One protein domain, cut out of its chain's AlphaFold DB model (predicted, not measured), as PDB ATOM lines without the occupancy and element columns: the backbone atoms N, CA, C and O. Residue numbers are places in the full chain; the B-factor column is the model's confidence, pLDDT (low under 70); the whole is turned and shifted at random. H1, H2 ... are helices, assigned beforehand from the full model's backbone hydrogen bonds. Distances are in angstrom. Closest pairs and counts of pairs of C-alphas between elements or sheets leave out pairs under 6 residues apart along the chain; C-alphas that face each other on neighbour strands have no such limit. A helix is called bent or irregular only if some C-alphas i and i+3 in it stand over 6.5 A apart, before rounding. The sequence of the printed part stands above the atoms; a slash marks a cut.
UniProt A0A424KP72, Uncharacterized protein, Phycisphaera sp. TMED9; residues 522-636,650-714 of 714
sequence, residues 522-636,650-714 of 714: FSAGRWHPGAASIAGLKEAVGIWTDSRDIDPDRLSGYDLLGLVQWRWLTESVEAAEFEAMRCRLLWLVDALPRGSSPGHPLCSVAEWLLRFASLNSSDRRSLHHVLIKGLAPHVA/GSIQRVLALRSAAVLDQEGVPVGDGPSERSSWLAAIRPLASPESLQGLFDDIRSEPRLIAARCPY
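AT A GLANCE: This is residues 522 to 636 and 650 to 714 of the 714 residues of an uncharacterized protein of Phycisphaera sp. TMED9 (UniProt A0A424KP72). A cluster of roughly aligned helices is built round the short helix H5 as its core, with H3, H4, H6 and H7 packed about it. On the side of H7 away from H4, H8 and H10 pack on H7 and H9 lies farther out; toward the other end of the longest axis, H1 and H2 lie in a loose loop outside H3. The printed part has 180 residues with ten named helices, H1 to H10 in chain order, and no named strand; the class is all helix. It is compact, with a radius of gyration of the C-alphas of 16.9 A and spans of 47 by 35 by 28 A.

IN THESE COORDINATES: Start at Phe 522 and go to C-alpha 535 at (-33.858, -55.104, 27.353), where H1, residues 535 to 538, begins; H2 follows at 543 to 546. H3 runs from 557 to 570, 20.1 A, and H4 from 575 to 590, 22.6 A. Find C-alpha 602 at (-49.943, -41.039, 8.666), where H5 begins; it ends at 610 after 12.7 A. H6, 617 to 634, covers 26.1 A and is irregular, with C-alphas 630 and 633 7.2 A apart. Beyond the cut come H7, 652 to 666, 21.6 A; H8, 681 to 684; H9, 692 to 703, 16.8 A; and H10, 708 to 711, ending at (-31.193, -39.928, 10.336).

HOW THE PARTS SIT: Begin at H5, a hub together with H7. H5 touches H3 at a shallow tilt of 25 degrees, the same way, C-alphas 561 and 605 being closest at 5.1 A. H4 and H5 form a hairpin, closest at C-alphas 585 and 602, 6.8 A. H5 and H6 form another, with C-alphas 606 and 623 5.4 A apart; their shallow tilt of 34 degrees is only just short of steep. H7 touches H5 with residues 660 to 663 alone, closest at C-alphas 607 and 660, 7.0 A. H7 also touches H8, with C-alphas 661 and 681 closest at 4.9 A, and H10, with 659 and 709 closest at 5.5 A. H9 and H10 only just touch, only at the corner, with 3 pairs of C-alphas within 8 A, the closest being 701 and 708 at 5.9 A. H2 is close but not clearly touching H3, at C-alphas 544 and 566, 7.5 A; H1 touches no helix. Every O i to N i+4 pair is within hydrogen-bond range in H3, H4, H5 and H7, against 12 of 14 in H6 and 7 of 8 in H9; H1, H2, H8 and H10 are too short for one.

THE WHOLE: The two C-alphas farthest apart, Glu 539 and Ser 676, are 52.4 A apart. Residues 637 to 649 are not printed, and C-alphas 636 and 650 stand 14.2 A apart across this cut. The links H4 to H5 and H7 to H8 are long. Mean pLDDT of the printed part is 78.2; look for values under 70 in 46 residues, among them 525 to 549 and 673 to 679.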
ATOM      1  N   PHE A 522     -30.580 -50.719   9.163       82.25
ATOM      2  CA  PHE A 522     -31.909 -50.170   9.464       82.25
ATOM      3  C   PHE A 522     -32.555 -49.547   8.226       82.25
ATOM      4  O   PHE A 522     -33.725 -49.807   7.924       82.25
ATOM      5  N   SER A 523     -31.784 -48.763   7.472       80.44
ATOM      6  CA  SER A 523     -32.271 -48.119   6.252       80.44
ATOM      7  C   SER A 523     -32.520 -49.099   5.117       80.44
ATOM      8  O   SER A 523     -33.347 -48.819   4.265       80.44
ATOM      9  N   ALA A 524     -31.854 -50.252   5.106       74.44
ATOM     10  CA  ALA A 524     -32.086 -51.296   4.116       74.44
ATOM     11  C   ALA A 524     -33.308 -52.184   4.423       74.44
ATOM     12  O   ALA A 524     -33.486 -53.190   3.736       74.44
ATOM     13  N   GLY A 525     -34.077 -51.887   5.482       69.62
ATOM     14  CA  GLY A 525     -35.242 -52.674   5.909       69.62
ATOM     15  C   GLY A 525     -34.906 -54.090   6.398       69.62
ATOM     16  O   GLY A 525     -35.797 -54.917   6.546       69.62
ATOM     17  N   ARG A 526     -33.620 -54.389   6.621       63.31
ATOM     18  CA  ARG A 526     -33.095 -55.739   6.906       63.31
ATOM     19  C   ARG A 526     -32.671 -55.943   8.356       63.31
ATOM     20  O   ARG A 526     -32.164 -57.006   8.698       63.31
ATOM     21  N   TRP A 527     -32.831 -54.919   9.182       66.50
ATOM     22  CA  TRP A 527     -32.313 -54.896  10.537       66.50
ATOM     23  C   TRP A 527     -33.437 -54.767  11.552       66.50
ATOM     24  O   TRP A 527     -34.330 -53.931  11.406       66.50
ATOM     25  N   HIS A 528     -33.337 -55.589  12.588       67.31
ATOM     26  CA  HIS A 528     -34.199 -55.576  13.750       67.31
ATOM     27  C   HIS A 528     -33.316 -55.605  15.006       67.31
ATOM     28  O   HIS A 528     -32.353 -56.382  15.045       67.31
ATOM     29  N   PRO A 529     -33.606 -54.804  16.044       64.94
ATOM     30  CA  PRO A 529     -32.875 -54.892  17.300       64.94
ATOM     31  C   PRO A 529     -33.107 -56.264  17.955       64.94
ATOM     32  O   PRO A 529     -34.243 -56.655  18.217       64.94
ATOM     33  N   GLY A 530     -32.045 -57.014  18.259       61.09
ATOM     34  CA  GLY A 530     -32.179 -58.249  19.040       61.09
ATOM     35  C   GLY A 530     -32.688 -57.944  20.456       61.09
ATOM     36  O   GLY A 530     -32.306 -56.926  21.035       61.09
ATOM     37  N   ALA A 531     -33.503 -58.819  21.057       54.59
ATOM     38  CA  ALA A 531     -34.150 -58.577  22.359       54.59
ATOM     39  C   ALA A 531     -33.190 -58.135  23.488       54.59
ATOM     40  O   ALA A 531     -33.569 -57.326  24.333       54.59
ATOM     41  N   ALA A 532     -31.937 -58.605  23.471       55.78
ATOM     42  CA  ALA A 532     -30.899 -58.214  24.427       55.78
ATOM     43  C   ALA A 532     -30.425 -56.752  24.274       55.78
ATOM     44  O   ALA A 532     -30.063 -56.128  25.266       55.78
ATOM     45  N   SER A 533     -30.462 -56.189  23.059       55.19
ATOM     46  CA  SER A 533     -29.997 -54.819  22.766       55.19
ATOM     47  C   SER A 533     -30.938 -53.721  23.277       55.19
ATOM     48  O   SER A 533     -30.531 -52.574  23.411       55.19
ATOM     49  N   ILE A 534     -32.178 -54.089  23.611       60.00
ATOM     50  CA  ILE A 534     -33.238 -53.173  24.058       60.00
ATOM     51  C   ILE A 534     -33.850 -53.582  25.407       60.00
ATOM     52  O   ILE A 534     -34.817 -52.973  25.851       60.00
ATOM     53  N   ALA A 535     -33.309 -54.598  26.091       56.47
ATOM     54  CA  ALA A 535     -33.858 -55.104  27.353       56.47
ATOM     55  C   ALA A 535     -33.851 -54.039  28.468       56.47
ATOM     56  O   ALA A 535     -34.894 -53.782  29.063       56.47
ATOM     57  N   GLY A 536     -32.729 -53.335  28.670       54.41
ATOM     58  CA  GLY A 536     -32.645 -52.227  29.640       54.41
ATOM     59  C   GLY A 536     -33.459 -50.987  29.245       54.41
ATOM     60  O   GLY A 536     -33.765 -50.146  30.082       54.41
ATOM     61  N   LEU A 537     -33.850 -50.894  27.973       54.66
ATOM     62  CA  LEU A 537     -34.694 -49.836  27.422       54.66
ATOM     63  C   LEU A 537     -36.205 -50.151  27.563       54.66
ATOM     64  O   LEU A 537     -37.033 -49.242  27.595       54.66
ATOM     65  N   LYS A 538     -36.578 -51.435  27.699       56.53
ATOM     66  CA  LYS A 538     -37.967 -51.919  27.826       56.53
ATOM     67  C   LYS A 538     -38.541 -51.839  29.242       56.53
ATOM     68  O   LYS A 538     -39.753 -51.709  29.378       56.53
ATOM     69  N   GLU A 539     -37.706 -51.833  30.283       55.03
ATOM     70  CA  GLU A 539     -38.127 -51.710  31.698       55.03
ATOM     71  C   GLU A 539     -38.838 -50.368  32.017       55.03
ATOM     72  O   GLU A 539     -39.312 -50.125  33.132       55.03
ATOM     73  N   ALA A 540     -38.922 -49.468  31.029       50.94
ATOM     74  CA  ALA A 540     -39.482 -48.137  31.167       50.94
ATOM     75  C   ALA A 540     -40.976 -47.971  30.799       50.94
ATOM     76  O   ALA A 540     -41.556 -46.937  31.140       50.94
ATOM     77  N   VAL A 541     -41.602 -48.956  30.145       58.06
ATOM     78  CA  VAL A 541     -42.925 -48.821  29.497       58.06
ATOM     79  C   VAL A 541     -44.040 -49.414  30.372       58.06
ATOM     80  O   VAL A 541     -43.822 -50.459  30.974       58.06
ATOM     81  N   GLY A 542     -45.194 -48.737  30.488       57.81
ATOM     82  CA  GLY A 542     -46.347 -49.180  31.285       57.81
ATOM     83  C   GLY A 542     -47.548 -49.619  30.438       57.81
ATOM     84  O   GLY A 542     -47.958 -50.770  30.507       57.81
ATOM     85  N   ILE A 543     -48.128 -48.755  29.596       54.22
ATOM     86  CA  ILE A 543     -49.417 -49.066  28.934       54.22
ATOM     87  C   ILE A 543     -49.249 -50.017  27.738       54.22
ATOM     88  O   ILE A 543     -50.023 -50.968  27.603       54.22
ATOM     89  N   TRP A 544     -48.248 -49.802  26.876       60.28
ATOM     90  CA  TRP A 544     -48.017 -50.645  25.684       60.28
ATOM     91  C   TRP A 544     -47.549 -52.072  26.015       60.28
ATOM     92  O   TRP A 544     -47.754 -52.998  25.230       60.28
ATOM     93  N   THR A 545     -46.918 -52.260  27.174       58.03
ATOM     94  CA  THR A 545     -46.459 -53.560  27.686       58.03
ATOM     95  C   THR A 545     -47.547 -54.319  28.442       58.03
ATOM     96  O   THR A 545     -47.570 -55.549  28.375       58.03
ATOM     97  N   ASP A 546     -48.453 -53.607  29.122       57.22
ATOM     98  CA  ASP A 546     -49.463 -54.216  29.998       57.22
ATOM     99  C   ASP A 546     -50.808 -54.468  29.290       57.22
ATOM    100  O   ASP A 546     -51.586 -55.327  29.715       57.22
ATOM    101  N   SER A 547     -51.096 -53.771  28.184       55.59
ATOM    102  CA  SER A 547     -52.333 -53.948  27.417       55.59
ATOM    103  C   SER A 547     -52.164 -54.994  26.309       55.59
ATOM    104  O   SER A 547     -51.610 -54.721  25.248       55.59
ATOM    105  N   ARG A 548     -52.647 -56.222  26.548       54.94
ATOM    106  CA  ARG A 548     -52.718 -57.271  25.508       54.94
ATOM    107  C   ARG A 548     -53.867 -57.070  24.509       54.94
ATOM    108  O   ARG A 548     -53.783 -57.615  23.416       54.94
ATOM    109  N   ASP A 549     -54.868 -56.258  24.860       64.75
ATOM    110  CA  ASP A 549     -56.085 -56.007  24.072       64.75
ATOM    111  C   ASP A 549     -56.159 -54.536  23.626       64.75
ATOM    112  O   ASP A 549     -57.010 -53.763  24.077       64.75
ATOM    113  N   ILE A 550     -55.235 -54.119  22.759       76.62
ATOM    114  CA  ILE A 550     -55.304 -52.802  22.115       76.62
ATOM    115  C   ILE A 550     -56.118 -52.952  20.833       76.62
ATOM    116  O   ILE A 550     -55.712 -53.680  19.937       76.62
ATOM    117  N   ASP A 551     -57.252 -52.254  20.752       83.81
ATOM    118  CA  ASP A 551     -58.104 -52.184  19.561       83.81
ATOM    119  C   ASP A 551     -57.578 -51.100  18.595       83.81
ATOM    120  O   ASP A 551     -57.727 -49.905  18.899       83.81
ATOM    121  N   PRO A 552     -56.964 -51.465  17.447       84.50
ATOM    122  CA  PRO A 552     -56.409 -50.495  16.508       84.50
ATOM    123  C   PRO A 552     -57.469 -49.558  15.924       84.50
ATOM    124  O   PRO A 552     -57.156 -48.404  15.631       84.50
ATOM    125  N   ASP A 553     -58.727 -49.997  15.818       84.44
ATOM    126  CA  ASP A 553     -59.796 -49.239  15.158       84.44
ATOM    127  C   ASP A 553     -60.143 -47.936  15.892       84.44
ATOM    128  O   ASP A 553     -60.704 -47.005  15.309       84.44
ATOM    129  N   ARG A 554     -59.767 -47.836  17.171       83.12
ATOM    130  CA  ARG A 554     -60.028 -46.675  18.034       83.12
ATOM    131  C   ARG A 554     -58.832 -45.744  18.191       83.12
ATOM    132  O   ARG A 554     -58.945 -44.728  18.876       83.12
ATOM    133  N   LEU A 555     -57.686 -46.073  17.600       85.81
ATOM    134  CA  LEU A 555     -56.461 -45.303  17.799       85.81
ATOM    135  C   LEU A 555     -56.438 -44.027  16.955       85.81
ATOM    136  O   LEU A 555     -56.926 -43.985  15.820       85.81
ATOM    137  N   SER A 556     -55.848 -42.970  17.513       85.50
ATOM    138  CA  SER A 556     -55.453 -41.782  16.751       85.50
ATOM    139  C   SER A 556     -54.267 -42.107  15.831       85.50
ATOM    140  O   SER A 556     -53.604 -43.126  16.014       85.50
ATOM    141  N   GLY A 557     -53.941 -41.238  14.867       87.12
ATOM    142  CA  GLY A 557     -52.773 -41.450  13.999       87.12
ATOM    143  C   GLY A 557     -51.444 -41.562  14.767       87.12
ATOM    144  O   GLY A 557     -50.599 -42.378  14.411       87.12
ATOM    145  N   TYR A 558     -51.274 -40.794  15.849       86.06
ATOM    146  CA  TYR A 558     -50.081 -40.859  16.703       86.06
ATOM    147  C   TYR A 558     -50.042 -42.120  17.569       86.06
ATOM    148  O   TYR A 558     -48.981 -42.719  17.717       86.06
ATOM    149  N   ASP A 559     -51.184 -42.544  18.117       86.06
ATOM    150  CA  ASP A 559     -51.245 -43.790  18.887       86.06
ATOM    151  C   ASP A 559     -51.058 -45.009  17.982       86.06
ATOM    152  O   ASP A 559     -50.407 -45.972  18.375       86.06
ATOM    153  N   LEU A 560     -51.575 -44.957  16.750       90.06
ATOM    154  CA  LEU A 560     -51.333 -45.983  15.742       90.06
ATOM    155  C   LEU A 560     -49.842 -46.061  15.390       90.06
ATOM    156  O   LEU A 560     -49.293 -47.156  15.335       90.06
ATOM    157  N   LEU A 561     -49.161 -44.920  15.220       90.06
ATOM    158  CA  LEU A 561     -47.709 -44.888  15.022       90.06
ATOM    159  C   LEU A 561     -46.959 -45.510  16.207       90.06
ATOM    160  O   LEU A 561     -46.086 -46.349  15.988       90.06
ATOM    161  N   GLY A 562     -47.332 -45.147  17.438       87.25
ATOM    162  CA  GLY A 562     -46.767 -45.723  18.659       87.25
ATOM    163  C   GLY A 562     -46.936 -47.242  18.716       87.25
ATOM    164  O   GLY A 562     -45.959 -47.954  18.944       87.25
ATOM    165  N   LEU A 563     -48.135 -47.754  18.412       86.69
ATOM    166  CA  LEU A 563     -48.401 -49.194  18.348       86.69
ATOM    167  C   LEU A 563     -47.502 -49.885  17.317       86.69
ATOM    168  O   LEU A 563     -46.823 -50.854  17.647       86.69
ATOM    169  N   VAL A 564     -47.469 -49.385  16.080       88.75
ATOM    170  CA  VAL A 564     -46.696 -49.997  14.988       88.75
ATOM    171  C   VAL A 564     -45.197 -50.012  15.323       88.75
ATOM    172  O   VAL A 564     -44.533 -51.034  15.141       88.75
ATOM    173  N   GLN A 565     -44.667 -48.914  15.865       87.06
ATOM    174  CA  GLN A 565     -43.276 -48.819  16.319       87.06
ATOM    175  C   GLN A 565     -42.979 -49.765  17.482       87.06
ATOM    176  O   GLN A 565     -41.946 -50.434  17.487       87.06
ATOM    177  N   TRP A 566     -43.890 -49.861  18.452       83.19
ATOM    178  CA  TRP A 566     -43.765 -50.796  19.563       83.19
ATOM    179  C   TRP A 566     -43.704 -52.237  19.071       83.19
ATOM    180  O   TRP A 566     -42.793 -52.973  19.449       83.19
ATOM    181  N   ARG A 567     -44.610 -52.625  18.169       83.06
ATOM    182  CA  ARG A 567     -44.607 -53.970  17.596       83.06
ATOM    183  C   ARG A 567     -43.349 -54.269  16.797       83.06
ATOM    184  O   ARG A 567     -42.833 -55.385  16.869       83.06
ATOM    185  N   TRP A 568     -42.828 -53.269  16.094       81.88
ATOM    186  CA  TRP A 568     -41.526 -53.366  15.450       81.88
ATOM    187  C   TRP A 568     -40.370 -53.445  16.457       81.88
ATOM    188  O   TRP A 568     -39.333 -53.966  16.118       81.88
ATOM    189  N   LEU A 569     -40.483 -52.982  17.702       79.31
ATOM    190  CA  LEU A 569     -39.437 -53.196  18.717       79.31
ATOM    191  C   LEU A 569     -39.533 -54.577  19.394       79.31
ATOM    192  O   LEU A 569     -38.615 -54.996  20.112       79.31
ATOM    193  N   THR A 570     -40.653 -55.285  19.247       76.00
ATOM    194  CA  THR A 570     -40.933 -56.538  19.970       76.00
ATOM    195  C   THR A 570     -41.122 -57.769  19.091       76.00
ATOM    196  O   THR A 570     -41.296 -58.843  19.658       76.00
ATOM    197  N   GLU A 571     -41.085 -57.640  17.762       71.88
ATOM    198  CA  GLU A 571     -41.398 -58.717  16.797       71.88
ATOM    199  C   GLU A 571     -42.747 -59.409  17.056       71.88
ATOM    200  O   GLU A 571     -42.896 -60.607  16.829       71.88
ATOM    201  N   SER A 572     -43.753 -58.680  17.545       67.88
ATOM    202  CA  SER A 572     -45.064 -59.256  17.873       67.88
ATOM    203  C   SER A 572     -46.173 -58.634  17.033       67.88
ATOM    204  O   SER A 572     -46.858 -57.728  17.486       67.88
ATOM    205  N   VAL A 573     -46.350 -59.112  15.798       78.12
ATOM    206  CA  VAL A 573     -47.514 -58.750  14.971       78.12
ATOM    207  C   VAL A 573     -48.121 -59.996  14.353       78.12
ATOM    208  O   VAL A 573     -47.512 -60.643  13.504       78.12
ATOM    209  N   GLU A 574     -49.354 -60.290  14.745       82.44
ATOM    210  CA  GLU A 574     -50.183 -61.290  14.075       82.44
ATOM    211  C   GLU A 574     -50.807 -60.698  12.801       82.44
ATOM    212  O   GLU A 574     -51.081 -59.499  12.721       82.44
ATOM    213  N   ALA A 575     -51.101 -61.537  11.802       83.25
ATOM    214  CA  ALA A 575     -51.648 -61.074  10.518       83.25
ATOM    215  C   ALA A 575     -52.964 -60.276  10.662       83.25
ATOM    216  O   ALA A 575     -53.187 -59.315   9.929       83.25
ATOM    217  N   ALA A 576     -53.817 -60.645  11.623       85.88
ATOM    218  CA  ALA A 576     -55.073 -59.942  11.890       85.88
ATOM    219  C   ALA A 576     -54.855 -58.545  12.496       85.88
ATOM    220  O   ALA A 576     -55.537 -57.597  12.115       85.88
ATOM    221  N   GLU A 577     -53.888 -58.403  13.407       86.25
ATOM    222  CA  GLU A 577     -53.540 -57.109  14.010       86.25
ATOM    223  C   GLU A 577     -52.911 -56.180  12.968       86.25
ATOM    224  O   GLU A 577     -53.264 -55.003  12.894       86.25
ATOM    225  N   PHE A 578     -52.036 -56.719  12.110       87.31
ATOM    226  CA  PHE A 578     -51.481 -55.983  10.976       87.31
ATOM    227  C   PHE A 578     -52.582 -55.394  10.086       87.31
ATOM    228  O   PHE A 578     -52.565 -54.202   9.768       87.31
ATOM    229  N   GLU A 579     -53.551 -56.225   9.704       88.81
ATOM    230  CA  GLU A 579     -54.644 -55.809   8.831       88.81
ATOM    231  C   GLU A 579     -55.539 -54.754   9.492       88.81
ATOM    232  O   GLU A 579     -55.922 -53.786   8.837       88.81
ATOM    233  N   ALA A 580     -55.807 -54.873  10.796       90.44
ATOM    234  CA  ALA A 580     -56.535 -53.856  11.552       90.44
ATOM    235  C   ALA A 580     -55.789 -52.506  11.562       90.44
ATOM    236  O   ALA A 580     -56.375 -51.467  11.257       90.44
ATOM    237  N   MET A 581     -54.472 -52.510  11.808       91.94
ATOM    238  CA  MET A 581     -53.649 -51.293  11.748       91.94
ATOM    239  C   MET A 581     -53.661 -50.651  10.351       91.94
ATOM    240  O   MET A 581     -53.784 -49.429  10.227       91.94
ATOM    241  N   ARG A 582     -53.577 -51.462   9.289       92.06
ATOM    242  CA  ARG A 582     -53.632 -50.997   7.895       92.06
ATOM    243  C   ARG A 582     -54.998 -50.399   7.549       92.06
ATOM    244  O   ARG A 582     -55.055 -49.300   6.998       92.06
ATOM    245  N   CYS A 583     -56.088 -51.084   7.885       92.50
ATOM    246  CA  CYS A 583     -57.451 -50.596   7.667       92.50
ATOM    247  C   CYS A 583     -57.702 -49.281   8.407       92.50
ATOM    248  O   CYS A 583     -58.243 -48.342   7.818       92.50
ATOM    249  N   ARG A 584     -57.239 -49.168   9.658       94.38
ATOM    250  CA  ARG A 584     -57.331 -47.924  10.423       94.38
ATOM    251  C   ARG A 584     -56.581 -46.774   9.754       94.38
ATOM    252  O   ARG A 584     -57.131 -45.679   9.659       94.38
ATOM    253  N   LEU A 585     -55.353 -47.007   9.283       94.81
ATOM    254  CA  LEU A 585     -54.582 -45.998   8.551       94.81
ATOM    255  C   LEU A 585     -55.349 -45.504   7.319       94.81
ATOM    256  O   LEU A 585     -55.473 -44.298   7.124       94.81
ATOM    257  N   LEU A 586     -55.867 -46.419   6.498       93.31
ATOM    258  CA  LEU A 586     -56.602 -46.051   5.286       93.31
ATOM    259  C   LEU A 586     -57.871 -45.260   5.613       93.31
ATOM    260  O   LEU A 586     -58.116 -44.233   4.989       93.31
ATOM    261  N   TRP A 587     -58.608 -45.663   6.651       93.75
ATOM    262  CA  TRP A 587     -59.763 -44.908   7.135       93.75
ATOM    263  C   TRP A 587     -59.386 -43.486   7.571       93.75
ATOM    264  O   TRP A 587     -60.079 -42.535   7.222       93.75
ATOM    265  N   LEU A 588     -58.271 -43.320   8.294       90.19
ATOM    266  CA  LEU A 588     -57.780 -42.003   8.716       90.19
ATOM    267  C   LEU A 588     -57.390 -41.124   7.521       90.19
ATOM    268  O   LEU A 588     -57.644 -39.924   7.547       90.19
ATOM    269  N   VAL A 589     -56.792 -41.708   6.480       89.62
ATOM    270  CA  VAL A 589     -56.436 -40.997   5.241       89.62
ATOM    271  C   VAL A 589     -57.684 -40.595   4.452       89.62
ATOM    272  O   VAL A 589     -57.739 -39.482   3.936       89.62
ATOM    273  N   ASP A 590     -58.688 -41.467   4.370       88.50
ATOM    274  CA  ASP A 590     -59.944 -41.192   3.661       88.50
ATOM    275  C   ASP A 590     -60.829 -40.171   4.396       88.50
ATOM    276  O   ASP A 590     -61.643 -39.495   3.767       88.50
ATOM    277  N   ALA A 591     -60.655 -40.031   5.714       85.25
ATOM    278  CA  ALA A 591     -61.330 -39.030   6.535       85.25
ATOM    279  C   ALA A 591     -60.731 -37.615   6.412       85.25
ATOM    280  O   ALA A 591     -61.311 -36.667   6.945       85.25
ATOM    281  N   LEU A 592     -59.585 -37.449   5.737       78.12
ATOM    282  CA  LEU A 592     -58.983 -36.131   5.534       78.12
ATOM    283  C   LEU A 592     -59.876 -35.235   4.653       78.12
ATOM    284  O   LEU A 592     -60.548 -35.732   3.741       78.12
ATOM    285  N   PRO A 593     -59.862 -33.904   4.867       71.56
ATOM    286  CA  PRO A 593     -60.571 -32.972   3.999       71.56
ATOM    287  C   PRO A 593     -60.163 -33.133   2.530       71.56
ATOM    288  O   PRO A 593     -59.027 -33.485   2.198       71.56
ATOM    289  N   ARG A 594     -61.099 -32.862   1.612       69.25
ATOM    290  CA  ARG A 594     -60.819 -32.944   0.171       69.25
ATOM    291  C   ARG A 594     -59.676 -31.995  -0.195       69.25
ATOM    292  O   ARG A 594     -59.770 -30.804   0.066       69.25
ATOM    293  N   GLY A 595     -58.646 -32.534  -0.845       63.47
ATOM    294  CA  GLY A 595     -57.447 -31.787  -1.243       63.47
ATOM    295  C   GLY A 595     -56.289 -31.884  -0.247       63.47
ATOM    296  O   GLY A 595     -55.154 -31.633  -0.629       63.47
ATOM    297  N   SER A 596     -56.523 -32.332   0.990       69.44
ATOM    298  CA  SER A 596     -55.454 -32.468   1.981       69.44
ATOM    299  C   SER A 596     -54.519 -33.646   1.684       69.44
ATOM    300  O   SER A 596     -54.942 -34.729   1.269       69.44
ATOM    301  N   SER A 597     -53.226 -33.438   1.939       75.62
ATOM    302  CA  SER A 597     -52.195 -34.476   1.857       75.62
ATOM    303  C   SER A 597     -52.048 -35.213   3.199       75.62
ATOM    304  O   SER A 597     -52.045 -34.560   4.248       75.62
ATOM    305  N   PRO A 598     -51.902 -36.553   3.216       80.94
ATOM    306  CA  PRO A 598     -51.617 -37.297   4.436       80.94
ATOM    307  C   PRO A 598     -50.174 -37.037   4.889       80.94
ATOM    308  O   PRO A 598     -49.254 -37.736   4.481       80.94
ATOM    309  N   GLY A 599     -49.966 -36.030   5.737       78.06
ATOM    310  CA  GLY A 599     -48.669 -35.751   6.363       78.06
ATOM    311  C   GLY A 599     -48.314 -36.717   7.504       78.06
ATOM    312  O   GLY A 599     -48.934 -37.767   7.700       78.06
ATOM    313  N   HIS A 600     -47.306 -36.358   8.299       78.88
ATOM    314  CA  HIS A 600     -47.027 -37.035   9.571       78.88
ATOM    315  C   HIS A 600     -48.201 -36.851  10.561       78.88
ATOM    316  O   HIS A 600     -48.716 -35.738  10.663       78.88
ATOM    317  N   PRO A 601     -48.628 -37.893  11.308       85.44
ATOM    318  CA  PRO A 601     -47.992 -39.208  11.462       85.44
ATOM    319  C   PRO A 601     -48.383 -40.270  10.424       85.44
ATOM    320  O   PRO A 601     -47.774 -41.335  10.413       85.44
ATOM    321  N   LEU A 602     -49.360 -40.016   9.549       89.81
ATOM    322  CA  LEU A 602     -49.943 -41.039   8.666       89.81
ATOM    323  C   LEU A 602     -48.930 -41.618   7.665       89.81
ATOM    324  O   LEU A 602     -48.881 -42.836   7.490       89.81
ATOM    325  N   CYS A 603     -48.077 -40.780   7.065       89.50
ATOM    326  CA  CYS A 603     -46.977 -41.273   6.224       89.50
ATOM    327  C   CYS A 603     -46.005 -42.157   7.008       89.50
ATOM    328  O   CYS A 603     -45.698 -43.259   6.563       89.50
ATOM    329  N   SER A 604     -45.586 -41.734   8.205       89.31
ATOM    330  CA  SER A 604     -44.702 -42.534   9.058       89.31
ATOM    331  C   SER A 604     -45.330 -43.896   9.382       89.31
ATOM    332  O   SER A 604     -44.647 -44.911   9.287       89.31
ATOM    333  N   VAL A 605     -46.634 -43.960   9.690       91.75
ATOM    334  CA  VAL A 605     -47.340 -45.241   9.900       91.75
ATOM    335  C   VAL A 605     -47.228 -46.131   8.660       91.75
ATOM    336  O   VAL A 605     -46.876 -47.304   8.788       91.75
ATOM    337  N   ALA A 606     -47.485 -45.591   7.465       92.12
ATOM    338  CA  ALA A 606     -47.394 -46.349   6.219       92.12
ATOM    339  C   ALA A 606     -45.979 -46.908   5.981       92.12
ATOM    340  O   ALA A 606     -45.829 -48.081   5.640       92.12
ATOM    341  N   GLU A 607     -44.943 -46.097   6.214       89.56
ATOM    342  CA  GLU A 607     -43.546 -46.529   6.111       89.56
ATOM    343  C   GLU A 607     -43.204 -47.648   7.094       89.56
ATOM    344  O   GLU A 607     -42.530 -48.614   6.735       89.56
ATOM    345  N   TRP A 608     -43.651 -47.525   8.344       88.69
ATOM    346  CA  TRP A 608     -43.399 -48.533   9.365       88.69
ATOM    347  C   TRP A 608     -44.116 -49.848   9.048       88.69
ATOM    348  O   TRP A 608     -43.518 -50.914   9.193       88.69
ATOM    349  N   LEU A 609     -45.349 -49.791   8.535       88.88
ATOM    350  CA  LEU A 609     -46.080 -50.981   8.097       88.88
ATOM    351  C   LEU A 609     -45.365 -51.717   6.949       88.88
ATOM    352  O   LEU A 609     -45.349 -52.946   6.944       88.88
ATOM    353  N   LEU A 610     -44.709 -50.999   6.025       87.44
ATOM    354  CA  LEU A 610     -43.948 -51.598   4.912       87.44
ATOM    355  C   LEU A 610     -42.755 -52.464   5.357       87.44
ATOM    356  O   LEU A 610     -42.293 -53.304   4.577       87.44
ATOM    357  N   ARG A 611     -42.268 -52.281   6.593       81.69
ATOM    358  CA  ARG A 611     -41.130 -53.026   7.160       81.69
ATOM    359  C   ARG A 611     -41.497 -54.431   7.640       81.69
ATOM    360  O   ARG A 611     -40.595 -55.239   7.852       81.69
ATOM    361  N   PHE A 612     -42.780 -54.749   7.810       81.31
ATOM    362  CA  PHE A 612     -43.196 -56.095   8.205       81.31
ATOM    363  C   PHE A 612     -43.180 -57.059   7.007       81.31
ATOM    364  O   PHE A 612     -43.625 -56.739   5.906       81.31
ATOM    365  N   ALA A 613     -42.659 -58.271   7.230       62.03
ATOM    366  CA  ALA A 613     -42.398 -59.262   6.181       62.03
ATOM    367  C   ALA A 613     -43.662 -59.931   5.591       62.03
ATOM    368  O   ALA A 613     -43.567 -60.635   4.589       62.03
ATOM    369  N   SER A 614     -44.840 -59.727   6.189       60.31
ATOM    370  CA  SER A 614     -46.098 -60.436   5.890       60.31
ATOM    371  C   SER A 614     -46.979 -59.789   4.807       60.31
ATOM    372  O   SER A 614     -48.144 -60.155   4.661       60.31
ATOM    373  N   LEU A 615     -46.446 -58.849   4.026       61.44
ATOM    374  CA  LEU A 615     -47.230 -58.053   3.081       61.44
ATOM    375  C   LEU A 615     -47.461 -58.738   1.727       61.44
ATOM    376  O   LEU A 615     -46.507 -59.082   1.026       61.44
ATOM    377  N   ASN A 616     -48.725 -58.844   1.298       69.38
ATOM    378  CA  ASN A 616     -49.042 -59.197  -0.088       69.38
ATOM    379  C   ASN A 616     -48.866 -57.973  -1.025       69.38
ATOM    380  O   ASN A 616     -48.718 -56.830  -0.585       69.38
ATOM    381  N   SER A 617     -48.875 -58.187  -2.346       68.94
ATOM    382  CA  SER A 617     -48.638 -57.115  -3.331       68.94
ATOM    383  C   SER A 617     -49.726 -56.030  -3.367       68.94
ATOM    384  O   SER A 617     -49.434 -54.888  -3.729       68.94
ATOM    385  N   SER A 618     -50.964 -56.361  -2.993       68.31
ATOM    386  CA  SER A 618     -52.082 -55.414  -2.909       68.31
ATOM    387  C   SER A 618     -51.937 -54.499  -1.694       68.31
ATOM    388  O   SER A 618     -52.115 -53.284  -1.806       68.31
ATOM    389  N   ASP A 619     -51.539 -55.061  -0.555       79.94
ATOM    390  CA  ASP A 619     -51.325 -54.322   0.687       79.94
ATOM    391  C   ASP A 619     -50.222 -53.273   0.503       79.94
ATOM    392  O   ASP A 619     -50.439 -52.094   0.795       79.94
ATOM    393  N   ARG A 620     -49.080 -53.663  -0.090       87.19
ATOM    394  CA  ARG A 620     -47.977 -52.732  -0.405       87.19
ATOM    395  C   ARG A 620     -48.446 -51.576  -1.280       87.19
ATOM    396  O   ARG A 620     -48.145 -50.425  -0.984       87.19
ATOM    397  N   ARG A 621     -49.241 -51.855  -2.320       88.12
ATOM    398  CA  ARG A 621     -49.765 -50.817  -3.222       88.12
ATOM    399  C   ARG A 621     -50.612 -49.783  -2.477       88.12
ATOM    400  O   ARG A 621     -50.483 -48.595  -2.759       88.12
ATOM    401  N   SER A 622     -51.449 -50.215  -1.530       89.69
ATOM    402  CA  SER A 622     -52.257 -49.289  -0.724       89.69
ATOM    403  C   SER A 622     -51.392 -48.363   0.140       89.69
ATOM    404  O   SER A 622     -51.646 -47.163   0.185       89.69
ATOM    405  N   LEU A 623     -50.315 -48.887   0.734       92.44
ATOM    406  CA  LEU A 623     -49.365 -48.104   1.529       92.44
ATOM    407  C   LEU A 623     -48.530 -47.153   0.656       92.44
ATOM    408  O   LEU A 623     -48.361 -45.990   1.010       92.44
ATOM    409  N   HIS A 624     -48.081 -47.600  -0.523       92.50
ATOM    410  CA  HIS A 624     -47.384 -46.740  -1.488       92.50
ATOM    411  C   HIS A 624     -48.246 -45.545  -1.902       92.50
ATOM    412  O   HIS A 624     -47.739 -44.435  -2.010       92.50
ATOM    413  N   HIS A 625     -49.554 -45.746  -2.088       90.38
ATOM    414  CA  HIS A 625     -50.480 -44.662  -2.430       90.38
ATOM    415  C   HIS A 625     -50.572 -43.593  -1.337       90.38
ATOM    416  O   HIS A 625     -50.619 -42.403  -1.649       90.38
ATOM    417  N   VAL A 626     -50.556 -44.000  -0.062       91.94
ATOM    418  CA  VAL A 626     -50.507 -43.062   1.072       91.94
ATOM    419  C   VAL A 626     -49.230 -42.221   1.009       91.94
ATOM    420  O   VAL A 626     -49.315 -40.997   1.068       91.94
ATOM    421  N   LEU A 627     -48.069 -42.855   0.804       91.38
ATOM    422  CA  LEU A 627     -46.781 -42.158   0.697       91.38
ATOM    423  C   LEU A 627     -46.729 -41.208  -0.505       91.38
ATOM    424  O   LEU A 627     -46.311 -40.063  -0.364       91.38
ATOM    425  N   ILE A 628     -47.194 -41.644  -1.680       89.94
ATOM    426  CA  ILE A 628     -47.227 -40.817  -2.897       89.94
ATOM    427  C   ILE A 628     -48.092 -39.570  -2.683       89.94
ATOM    428  O   ILE A 628     -47.664 -38.466  -3.020       89.94
ATOM    429  N   LYS A 629     -49.287 -39.726  -2.096       87.12
ATOM    430  CA  LYS A 629     -50.144 -38.585  -1.742       87.12
ATOM    431  C   LYS A 629     -49.432 -37.642  -0.771       87.12
ATOM    432  O   LYS A 629     -49.422 -36.441  -1.015       87.12
ATOM    433  N   GLY A 630     -48.802 -38.199   0.266       85.31
ATOM    434  CA  GLY A 630     -48.008 -37.469   1.256       85.31
ATOM    435  C   GLY A 630     -46.897 -36.620   0.641       85.31
ATOM    436  O   GLY A 630     -46.691 -35.475   1.035       85.31
ATOM    437  N   LEU A 631     -46.217 -37.159  -0.374       86.12
ATOM    438  CA  LEU A 631     -45.103 -36.517  -1.071       86.12
ATOM    439  C   LEU A 631     -45.514 -35.420  -2.053       86.12
ATOM    440  O   LEU A 631     -44.684 -34.568  -2.366       86.12
ATOM    441  N   ALA A 632     -46.754 -35.418  -2.549       82.38
ATOM    442  CA  ALA A 632     -47.186 -34.514  -3.616       82.38
ATOM    443  C   ALA A 632     -46.872 -33.017  -3.357       82.38
ATOM    444  O   ALA A 632     -46.338 -32.374  -4.265       82.38
ATOM    445  N   PRO A 633     -47.060 -32.460  -2.139       78.38
ATOM    446  CA  PRO A 633     -46.703 -31.065  -1.831       78.38
ATOM    447  C   PRO A 633     -45.191 -30.772  -1.868       78.38
ATOM    448  O   PRO A 633     -44.760 -29.616  -1.889       78.38
ATOM    449  N   HIS A 634     -44.356 -31.814  -1.847       80.81
ATOM    450  CA  HIS A 634     -42.908 -31.712  -1.687       80.81
ATOM    451  C   HIS A 634     -42.122 -31.837  -2.999       80.81
ATOM    452  O   HIS A 634     -40.930 -31.512  -3.034       80.81
ATOM    453  N   VAL A 635     -42.785 -32.260  -4.078       80.25
ATOM    454  CA  VAL A 635     -42.174 -32.560  -5.380       80.25
ATOM    455  C   VAL A 635     -42.070 -31.311  -6.272       80.25
ATOM    456  O   VAL A 635     -42.922 -30.413  -6.262       80.25
ATOM    457  N   ALA A 636     -40.982 -31.204  -7.040       63.62
ATOM    458  CA  ALA A 636     -40.774 -30.143  -8.026       63.62
ATOM    459  C   ALA A 636     -41.850 -30.185  -9.134       63.62
ATOM    460  O   ALA A 636     -42.119 -31.240  -9.699       63.62
ATOM    461  N   GLY A 650     -38.292 -23.883   4.614       58.53
ATOM    462  CA  GLY A 650     -38.075 -25.248   5.064       58.53
ATOM    463  C   GLY A 650     -38.882 -25.604   6.294       58.53
ATOM    464  O   GLY A 650     -38.978 -24.833   7.237       58.53
ATOM    465  N   SER A 651     -39.413 -26.820   6.303       73.12
ATOM    466  CA  SER A 651     -40.015 -27.425   7.485       73.12
ATOM    467  C   SER A 651     -39.485 -28.838   7.675       73.12
ATOM    468  O   SER A 651     -39.017 -29.483   6.728       73.12
ATOM    469  N   ILE A 652     -39.609 -29.356   8.896       78.25
ATOM    470  CA  ILE A 652     -39.264 -30.742   9.225       78.25
ATOM    471  C   ILE A 652     -40.013 -31.737   8.318       78.25
ATOM    472  O   ILE A 652     -39.478 -32.790   7.980       78.25
ATOM    473  N   GLN A 653     -41.200 -31.363   7.816       79.31
ATOM    474  CA  GLN A 653     -41.982 -32.148   6.854       79.31
ATOM    475  C   GLN A 653     -41.222 -32.400   5.542       79.31
ATOM    476  O   GLN A 653     -41.403 -33.446   4.929       79.31
ATOM    477  N   ARG A 654     -40.325 -31.501   5.103       82.62
ATOM    478  CA  ARG A 654     -39.470 -31.755   3.924       82.62
ATOM    479  C   ARG A 654     -38.458 -32.867   4.181       82.62
ATOM    480  O   ARG A 654     -38.162 -33.645   3.279       82.62
ATOM    481  N   VAL A 655     -37.936 -32.942   5.404       85.12
ATOM    482  CA  VAL A 655     -37.011 -34.001   5.827       85.12
ATOM    483  C   VAL A 655     -37.749 -35.339   5.924       85.12
ATOM    484  O   VAL A 655     -37.227 -36.363   5.485       85.12
ATOM    485  N   LEU A 656     -38.993 -35.329   6.417       84.75
ATOM    486  CA  LEU A 656     -39.875 -36.502   6.392       84.75
ATOM    487  C   LEU A 656     -40.183 -36.937   4.953       84.75
ATOM    488  O   LEU A 656     -40.088 -38.117   4.634       84.75
ATOM    489  N   ALA A 657     -40.429 -35.987   4.047       86.12
ATOM    490  CA  ALA A 657     -40.629 -36.283   2.633       86.12
ATOM    491  C   ALA A 657     -39.389 -36.920   1.975       86.12
ATOM    492  O   ALA A 657     -39.536 -37.843   1.178       86.12
ATOM    493  N   LEU A 658     -38.158 -36.512   2.326       87.75
ATOM    494  CA  LEU A 658     -36.953 -37.224   1.864       87.75
ATOM    495  C   LEU A 658     -36.967 -38.693   2.284       87.75
ATOM    496  O   LEU A 658     -36.583 -39.567   1.508       87.75
ATOM    497  N   ARG A 659     -37.415 -38.973   3.505       88.94
ATOM    498  CA  ARG A 659     -37.497 -40.336   4.012       88.94
ATOM    499  C   ARG A 659     -38.553 -41.158   3.280       88.94
ATOM    500  O   ARG A 659     -38.217 -42.241   2.801       88.94
ATOM    501  N   SER A 660     -39.765 -40.635   3.100       89.25
ATOM    502  CA  SER A 660     -40.808 -41.324   2.328       89.25
ATOM    503  C   SER A 660     -40.375 -41.566   0.879       89.25
ATOM    504  O   SER A 660     -40.610 -42.641   0.330       89.25
ATOM    505  N   ALA A 661     -39.666 -40.607   0.275       89.88
ATOM    506  CA  ALA A 661     -39.082 -40.750  -1.054       89.88
ATOM    507  C   ALA A 661     -38.013 -41.855  -1.112       89.88
ATOM    508  O   ALA A 661     -38.031 -42.671  -2.031       89.88
ATOM    509  N   ALA A 662     -37.123 -41.936  -0.114       88.94
ATOM    510  CA  ALA A 662     -36.141 -43.017  -0.018       88.94
ATOM    511  C   ALA A 662     -36.811 -44.393   0.090       88.94
ATOM    512  O   ALA A 662     -36.353 -45.340  -0.545       88.94
ATOM    513  N   VAL A 663     -37.897 -44.506   0.864       88.25
ATOM    514  CA  VAL A 663     -38.668 -45.753   0.990       88.25
ATOM    515  C   VAL A 663     -39.281 -46.149  -0.356       88.25
ATOM    516  O   VAL A 663     -39.117 -47.289  -0.778       88.25
ATOM    517  N   LEU A 664     -39.916 -45.223  -1.083       89.19
ATOM    518  CA  LEU A 664     -40.480 -45.519  -2.408       89.19
ATOM    519  C   LEU A 664     -39.414 -45.932  -3.436       89.19
ATOM    520  O   LEU A 664     -39.645 -46.861  -4.214       89.19
ATOM    521  N   ASP A 665     -38.243 -45.291  -3.417       88.69
ATOM    522  CA  ASP A 665     -37.113 -45.664  -4.276       88.69
ATOM    523  C   ASP A 665     -36.588 -47.074  -3.946       88.69
ATOM    524  O   ASP A 665     -36.278 -47.848  -4.856       88.69
ATOM    525  N   GLN A 666     -36.526 -47.443  -2.660       86.06
ATOM    526  CA  GLN A 666     -36.147 -48.793  -2.222       86.06
ATOM    527  C   GLN A 666     -37.170 -49.856  -2.637       86.06
ATOM    528  O   GLN A 666     -36.785 -50.955  -3.037       86.06
ATOM    529  N   GLU A 667     -38.457 -49.511  -2.599       86.12
ATOM    530  CA  GLU A 667     -39.564 -50.346  -3.074       86.12
ATOM    531  C   GLU A 667     -39.644 -50.437  -4.608       86.12
ATOM    532  O   GLU A 667     -40.428 -51.219  -5.150       86.12
ATOM    533  N   GLY A 668     -38.835 -49.652  -5.330       86.94
ATOM    534  CA  GLY A 668     -38.812 -49.627  -6.791       86.94
ATOM    535  C   GLY A 668     -40.065 -49.007  -7.418       86.94
ATOM    536  O   GLY A 668     -40.409 -49.347  -8.553       86.94
ATOM    537  N   VAL A 669     -40.758 -48.125  -6.693       87.81
ATOM    538  CA  VAL A 669     -41.962 -47.434  -7.169       87.81
ATOM    539  C   VAL A 669     -41.557 -46.281  -8.098       87.81
ATOM    540  O   VAL A 669     -40.820 -45.398  -7.666       87.81
ATOM    541  N   PRO A 670     -42.015 -46.239  -9.363       83.06
ATOM    542  CA  PRO A 670     -41.642 -45.173 -10.293       83.06
ATOM    543  C   PRO A 670     -42.307 -43.831  -9.946       83.06
ATOM    544  O   PRO A 670     -43.389 -43.793  -9.358       83.06
ATOM    545  N   VAL A 671     -41.674 -42.726 -10.350       81.50
ATOM    546  CA  VAL A 671     -42.265 -41.380 -10.310       81.50
ATOM    547  C   VAL A 671     -43.158 -41.194 -11.548       81.50
ATOM    548  O   VAL A 671     -42.664 -40.992 -12.656       81.50
ATOM    549  N   GLY A 672     -44.480 -41.268 -11.367       70.00
ATOM    550  CA  GLY A 672     -45.482 -41.100 -12.434       70.00
ATOM    551  C   GLY A 672     -45.754 -42.352 -13.288       70.00
ATOM    552  O   GLY A 672     -45.115 -43.388 -13.133       70.00
ATOM    553  N   ASP A 673     -46.722 -42.245 -14.209       58.38
ATOM    554  CA  ASP A 673     -47.253 -43.371 -15.010       58.38
ATOM    555  C   ASP A 673     -46.538 -43.589 -16.369       58.38
ATOM    556  O   ASP A 673     -46.961 -44.411 -17.186       58.38
ATOM    557  N   GLY A 674     -45.468 -42.838 -16.657       49.72
ATOM    558  CA  GLY A 674     -44.801 -42.808 -17.966       49.72
ATOM    559  C   GLY A 674     -43.586 -43.751 -18.099       49.72
ATOM    560  O   GLY A 674     -42.828 -43.910 -17.147       49.72
ATOM    561  N   PRO A 675     -43.322 -44.339 -19.285       40.34
ATOM    562  CA  PRO A 675     -42.216 -45.283 -19.500       40.34
ATOM    563  C   PRO A 675     -40.840 -44.647 -19.809       40.34
ATOM    564  O   PRO A 675     -39.936 -45.354 -20.253       40.34
ATOM    565  N   SER A 676     -40.637 -43.342 -19.602       44.66
ATOM    566  CA  SER A 676     -39.371 -42.658 -19.923       44.66
ATOM    567  C   SER A 676     -38.595 -42.269 -18.663       44.66
ATOM    568  O   SER A 676     -39.040 -41.396 -17.930       44.66
ATOM    569  N   GLU A 677     -37.433 -42.908 -18.488       47.62
ATOM    570  CA  GLU A 677     -36.406 -42.693 -17.454       47.62
ATOM    571  C   GLU A 677     -36.900 -42.801 -16.001       47.62
ATOM    572  O   GLU A 677     -37.707 -42.012 -15.523       47.62
ATOM    573  N   ARG A 678     -36.377 -43.800 -15.272       52.09
ATOM    574  CA  ARG A 678     -36.587 -43.977 -13.827       52.09
ATOM    575  C   ARG A 678     -36.060 -42.749 -13.079       52.09
ATOM    576  O   ARG A 678     -34.918 -42.743 -12.623       52.09
ATOM    577  N   SER A 679     -36.870 -41.705 -12.983       69.62
ATOM    578  CA  SER A 679     -36.616 -40.597 -12.080       69.62
ATOM    579  C   SER A 679     -36.809 -41.114 -10.657       69.62
ATOM    580  O   SER A 679     -37.763 -41.831 -10.359       69.62
ATOM    581  N   SER A 680     -35.824 -40.842  -9.809       85.81
ATOM    582  CA  SER A 680     -35.844 -41.205  -8.393       85.81
ATOM    583  C   SER A 680     -36.761 -40.240  -7.643       85.81
ATOM    584  O   SER A 680     -36.707 -39.027  -7.878       85.81
ATOM    585  N   TRP A 681     -37.576 -40.758  -6.723       88.00
ATOM    586  CA  TRP A 681     -38.395 -39.939  -5.830       88.00
ATOM    587  C   TRP A 681     -37.526 -38.974  -5.028       88.00
ATOM    588  O   TRP A 681     -37.887 -37.806  -4.894       88.00
ATOM    589  N   LEU A 682     -36.348 -39.411  -4.562       87.69
ATOM    590  CA  LEU A 682     -35.394 -38.537  -3.868       87.69
ATOM    591  C   LEU A 682     -34.960 -37.349  -4.731       87.69
ATOM    592  O   LEU A 682     -34.875 -36.225  -4.235       87.69
ATOM    593  N   ALA A 683     -34.711 -37.575  -6.023       85.75
ATOM    594  CA  ALA A 683     -34.350 -36.507  -6.951       85.75
ATOM    595  C   ALA A 683     -35.497 -35.501  -7.157       85.75
ATOM    596  O   ALA A 683     -35.231 -34.313  -7.343       85.75
ATOM    597  N   ALA A 684     -36.749 -35.959  -7.071       85.38
ATOM    598  CA  ALA A 684     -37.948 -35.153  -7.284       85.38
ATOM    599  C   ALA A 684     -38.284 -34.205  -6.112       85.38
ATOM    600  O   ALA A 684     -38.997 -33.217  -6.312       85.38
ATOM    601  N   ILE A 685     -37.767 -34.464  -4.902       85.50
ATOM    602  CA  ILE A 685     -37.975 -33.597  -3.732       85.50
ATOM    603  C   ILE A 685     -37.252 -32.261  -3.917       85.50
ATOM    604  O   ILE A 685     -36.053 -32.226  -4.215       85.50
ATOM    605  N   ARG A 686     -37.972 -31.154  -3.692       83.19
ATOM    606  CA  ARG A 686     -37.410 -29.794  -3.756       83.19
ATOM    607  C   ARG A 686     -36.292 -29.598  -2.718       83.19
ATOM    608  O   ARG A 686     -36.423 -30.106  -1.603       83.19
ATOM    609  N   PRO A 687     -35.220 -28.857  -3.054       78.31
ATOM    610  CA  PRO A 687     -34.210 -28.463  -2.076       78.31
ATOM    611  C   PRO A 687     -34.794 -27.498  -1.033       78.31
ATOM    612  O   PRO A 687     -35.824 -26.864  -1.270       78.31
ATOM    613  N   LEU A 688     -34.117 -27.383   0.110       77.88
ATOM    614  CA  LEU A 688     -34.412 -26.385   1.137       77.88
ATOM    615  C   LEU A 688     -33.588 -25.115   0.901       77.88
ATOM    616  O   LEU A 688     -32.406 -25.208   0.575       77.88
ATOM    617  N   ALA A 689     -34.199 -23.941   1.088       70.00
ATOM    618  CA  ALA A 689     -33.509 -22.649   1.007       70.00
ATOM    619  C   ALA A 689     -33.293 -21.994   2.384       70.00
ATOM    620  O   ALA A 689     -32.414 -21.154   2.537       70.00
ATOM    621  N   SER A 690     -34.094 -22.361   3.383       72.56
ATOM    622  CA  SER A 690     -34.028 -21.842   4.752       72.56
ATOM    623  C   SER A 690     -34.722 -22.816   5.719       72.56
ATOM    624  O   SER A 690     -35.481 -23.664   5.250       72.56
ATOM    625  N   PRO A 691     -34.497 -22.727   7.043       74.00
ATOM    626  CA  PRO A 691     -33.402 -22.005   7.696       74.00
ATOM    627  C   PRO A 691     -32.038 -22.659   7.402       74.00
ATOM    628  O   PRO A 691     -31.960 -23.871   7.201       74.00
ATOM    629  N   GLU A 692     -30.954 -21.869   7.400       75.38
ATOM    630  CA  GLU A 692     -29.584 -22.337   7.089       75.38
ATOM    631  C   GLU A 692     -29.168 -23.552   7.938       75.38
ATOM    632  O   GLU A 692     -28.557 -24.495   7.431       75.38
ATOM    633  N   SER A 693     -29.579 -23.568   9.214       73.06
ATOM    634  CA  SER A 693     -29.331 -24.668  10.152       73.06
ATOM    635  C   SER A 693     -29.882 -26.009   9.662       73.06
ATOM    636  O   SER A 693     -29.281 -27.049   9.917       73.06
ATOM    637  N   LEU A 694     -31.023 -26.004   8.961       82.56
ATOM    638  CA  LEU A 694     -31.617 -27.220   8.410       82.56
ATOM    639  C   LEU A 694     -31.100 -27.522   7.005       82.56
ATOM    640  O   LEU A 694     -30.952 -28.690   6.662       82.56
ATOM    641  N   GLN A 695     -30.815 -26.493   6.205       84.38
ATOM    642  CA  GLN A 695     -30.336 -26.654   4.833       84.38
ATOM    643  C   GLN A 695     -29.071 -27.520   4.775       84.38
ATOM    644  O   GLN A 695     -29.051 -28.517   4.055       84.38
ATOM    645  N   GLY A 696     -28.060 -27.206   5.593       81.38
ATOM    646  CA  GLY A 696     -26.819 -27.985   5.624       81.38
ATOM    647  C   GLY A 696     -27.037 -29.448   6.024       81.38
ATOM    648  O   GLY A 696     -26.473 -30.348   5.407       81.38
ATOM    649  N   LEU A 697     -27.905 -29.702   7.011       83.56
ATOM    650  CA  LEU A 697     -28.243 -31.061   7.457       83.56
ATOM    651  C   LEU A 697     -29.046 -31.833   6.401       83.56
ATOM    652  O   LEU A 697     -28.870 -33.038   6.237       83.56
ATOM    653  N   PHE A 698     -29.930 -31.148   5.680       85.88
ATOM    654  CA  PHE A 698     -30.725 -31.732   4.606       85.88
ATOM    655  C   PHE A 698     -29.856 -32.149   3.422       85.88
ATOM    656  O   PHE A 698     -30.014 -33.262   2.918       85.88
ATOM    657  N   ASP A 699     -28.924 -31.291   3.007       84.94
ATOM    658  CA  ASP A 699     -28.003 -31.584   1.910       84.94
ATOM    659  C   ASP A 699     -27.033 -32.718   2.278       84.94
ATOM    660  O   ASP A 699     -26.811 -33.621   1.466       84.94
ATOM    661  N   ASP A 700     -26.536 -32.738   3.523       85.44
ATOM    662  CA  ASP A 700     -25.714 -33.829   4.063       85.44
ATOM    663  C   ASP A 700     -26.447 -35.175   3.982       85.44
ATOM    664  O   ASP A 700     -25.964 -36.131   3.373       85.44
ATOM    665  N   ILE A 701     -27.676 -35.240   4.499       85.06
ATOM    666  CA  ILE A 701     -28.473 -36.473   4.509       85.06
ATOM    667  C   ILE A 701     -28.852 -36.915   3.097       85.06
ATOM    668  O   ILE A 701     -28.813 -38.108   2.786       85.06
ATOM    669  N   ARG A 702     -29.184 -35.969   2.215       85.44
ATOM    670  CA  ARG A 702     -29.486 -36.258   0.810       85.44
ATOM    671  C   ARG A 702     -28.274 -36.834   0.071       85.44
ATOM    672  O   ARG A 702     -28.461 -37.634  -0.847       85.44
ATOM    673  N   SER A 703     -27.054 -36.472   0.473       85.56
ATOM    674  CA  SER A 703     -25.814 -37.024  -0.088       85.56
ATOM    675  C   SER A 703     -25.532 -38.469   0.355       85.56
ATOM    676  O   SER A 703     -24.823 -39.199  -0.341       85.56
ATOM    677  N   GLU A 704     -26.174 -38.933   1.434       86.12
ATOM    678  CA  GLU A 704     -26.042 -40.291   1.968       86.12
ATOM    679  C   GLU A 704     -27.385 -41.057   2.012       86.12
ATOM    680  O   GLU A 704     -27.900 -41.365   3.093       86.12
ATOM    681  N   PRO A 705     -27.943 -41.493   0.857       81.81
ATOM    682  CA  PRO A 705     -29.249 -42.163   0.788       81.81
ATOM    683  C   PRO A 705     -29.421 -43.376   1.712       81.81
ATOM    684  O   PRO A 705     -30.527 -43.703   2.137       81.81
ATOM    685  N   ARG A 706     -28.312 -44.050   2.038       81.19
ATOM    686  CA  ARG A 706     -28.280 -45.230   2.915       81.19
ATOM    687  C   ARG A 706     -28.509 -44.909   4.387       81.19
ATOM    688  O   ARG A 706     -28.664 -45.848   5.155       81.19
ATOM    689  N   LEU A 707     -28.486 -43.638   4.778       83.94
ATOM    690  CA  LEU A 707     -28.700 -43.204   6.156       83.94
ATOM    691  C   LEU A 707     -30.008 -42.431   6.342       83.94
ATOM    692  O   LEU A 707     -30.388 -42.186   7.484       83.94
ATOM    693  N   ILE A 708     -30.708 -42.071   5.259       87.56
ATOM    694  CA  ILE A 708     -31.914 -41.226   5.299       87.56
ATOM    695  C   ILE A 708     -32.948 -41.784   6.279       87.56
ATOM    696  O   ILE A 708     -33.437 -41.057   7.136       87.56
ATOM    697  N   ALA A 709     -33.258 -43.079   6.209       81.69
ATOM    698  CA  ALA A 709     -34.294 -43.648   7.065       81.69
ATOM    699  C   ALA A 709     -33.913 -43.653   8.557       81.69
ATOM    700  O   ALA A 709     -34.805 -43.575   9.395       81.69
ATOM    701  N   ALA A 710     -32.619 -43.733   8.887       81.75
ATOM    702  CA  ALA A 710     -32.125 -43.695  10.266       81.75
ATOM    703  C   ALA A 710     -31.935 -42.261  10.803       81.75
ATOM    704  O   ALA A 710     -32.141 -42.012  11.989       81.75
ATOM    705  N   ARG A 711     -31.536 -41.310   9.944       84.50
ATOM    706  CA  ARG A 711     -31.193 -39.928  10.336       84.50
ATOM    707  C   ARG A 711     -32.350 -38.942  10.191       84.50
ATOM    708  O   ARG A 711     -32.345 -37.919  10.870       84.50
ATOM    709  N   CYS A 712     -33.349 -39.225   9.358       81.25
ATOM    710  CA  CYS A 712     -34.539 -38.387   9.260       81.25
ATOM    711  C   CYS A 712     -35.523 -38.681  10.404       81.25
ATOM    712  O   CYS A 712     -35.693 -39.838  10.796       81.25
ATOM    713  N   PRO A 713     -36.208 -37.653  10.931       65.69
ATOM    714  CA  PRO A 713     -37.247 -37.841  11.931       65.69
ATOM    715  C   PRO A 713     -38.435 -38.716  11.465       65.69
ATOM    716  O   PRO A 713     -38.464 -39.165  10.328       65.69
ATOM    717  N   TYR A 714     -39.333 -39.041  12.403       61.06
ATOM    718  CA  TYR A 714     -40.058 -40.320  12.641       61.06
ATOM    719  C   TYR A 714     -40.657 -41.153  11.514       61.06
ATOM    720  O   TYR A 714     -41.262 -40.610  10.572       61.06
TER     721      TYR A 714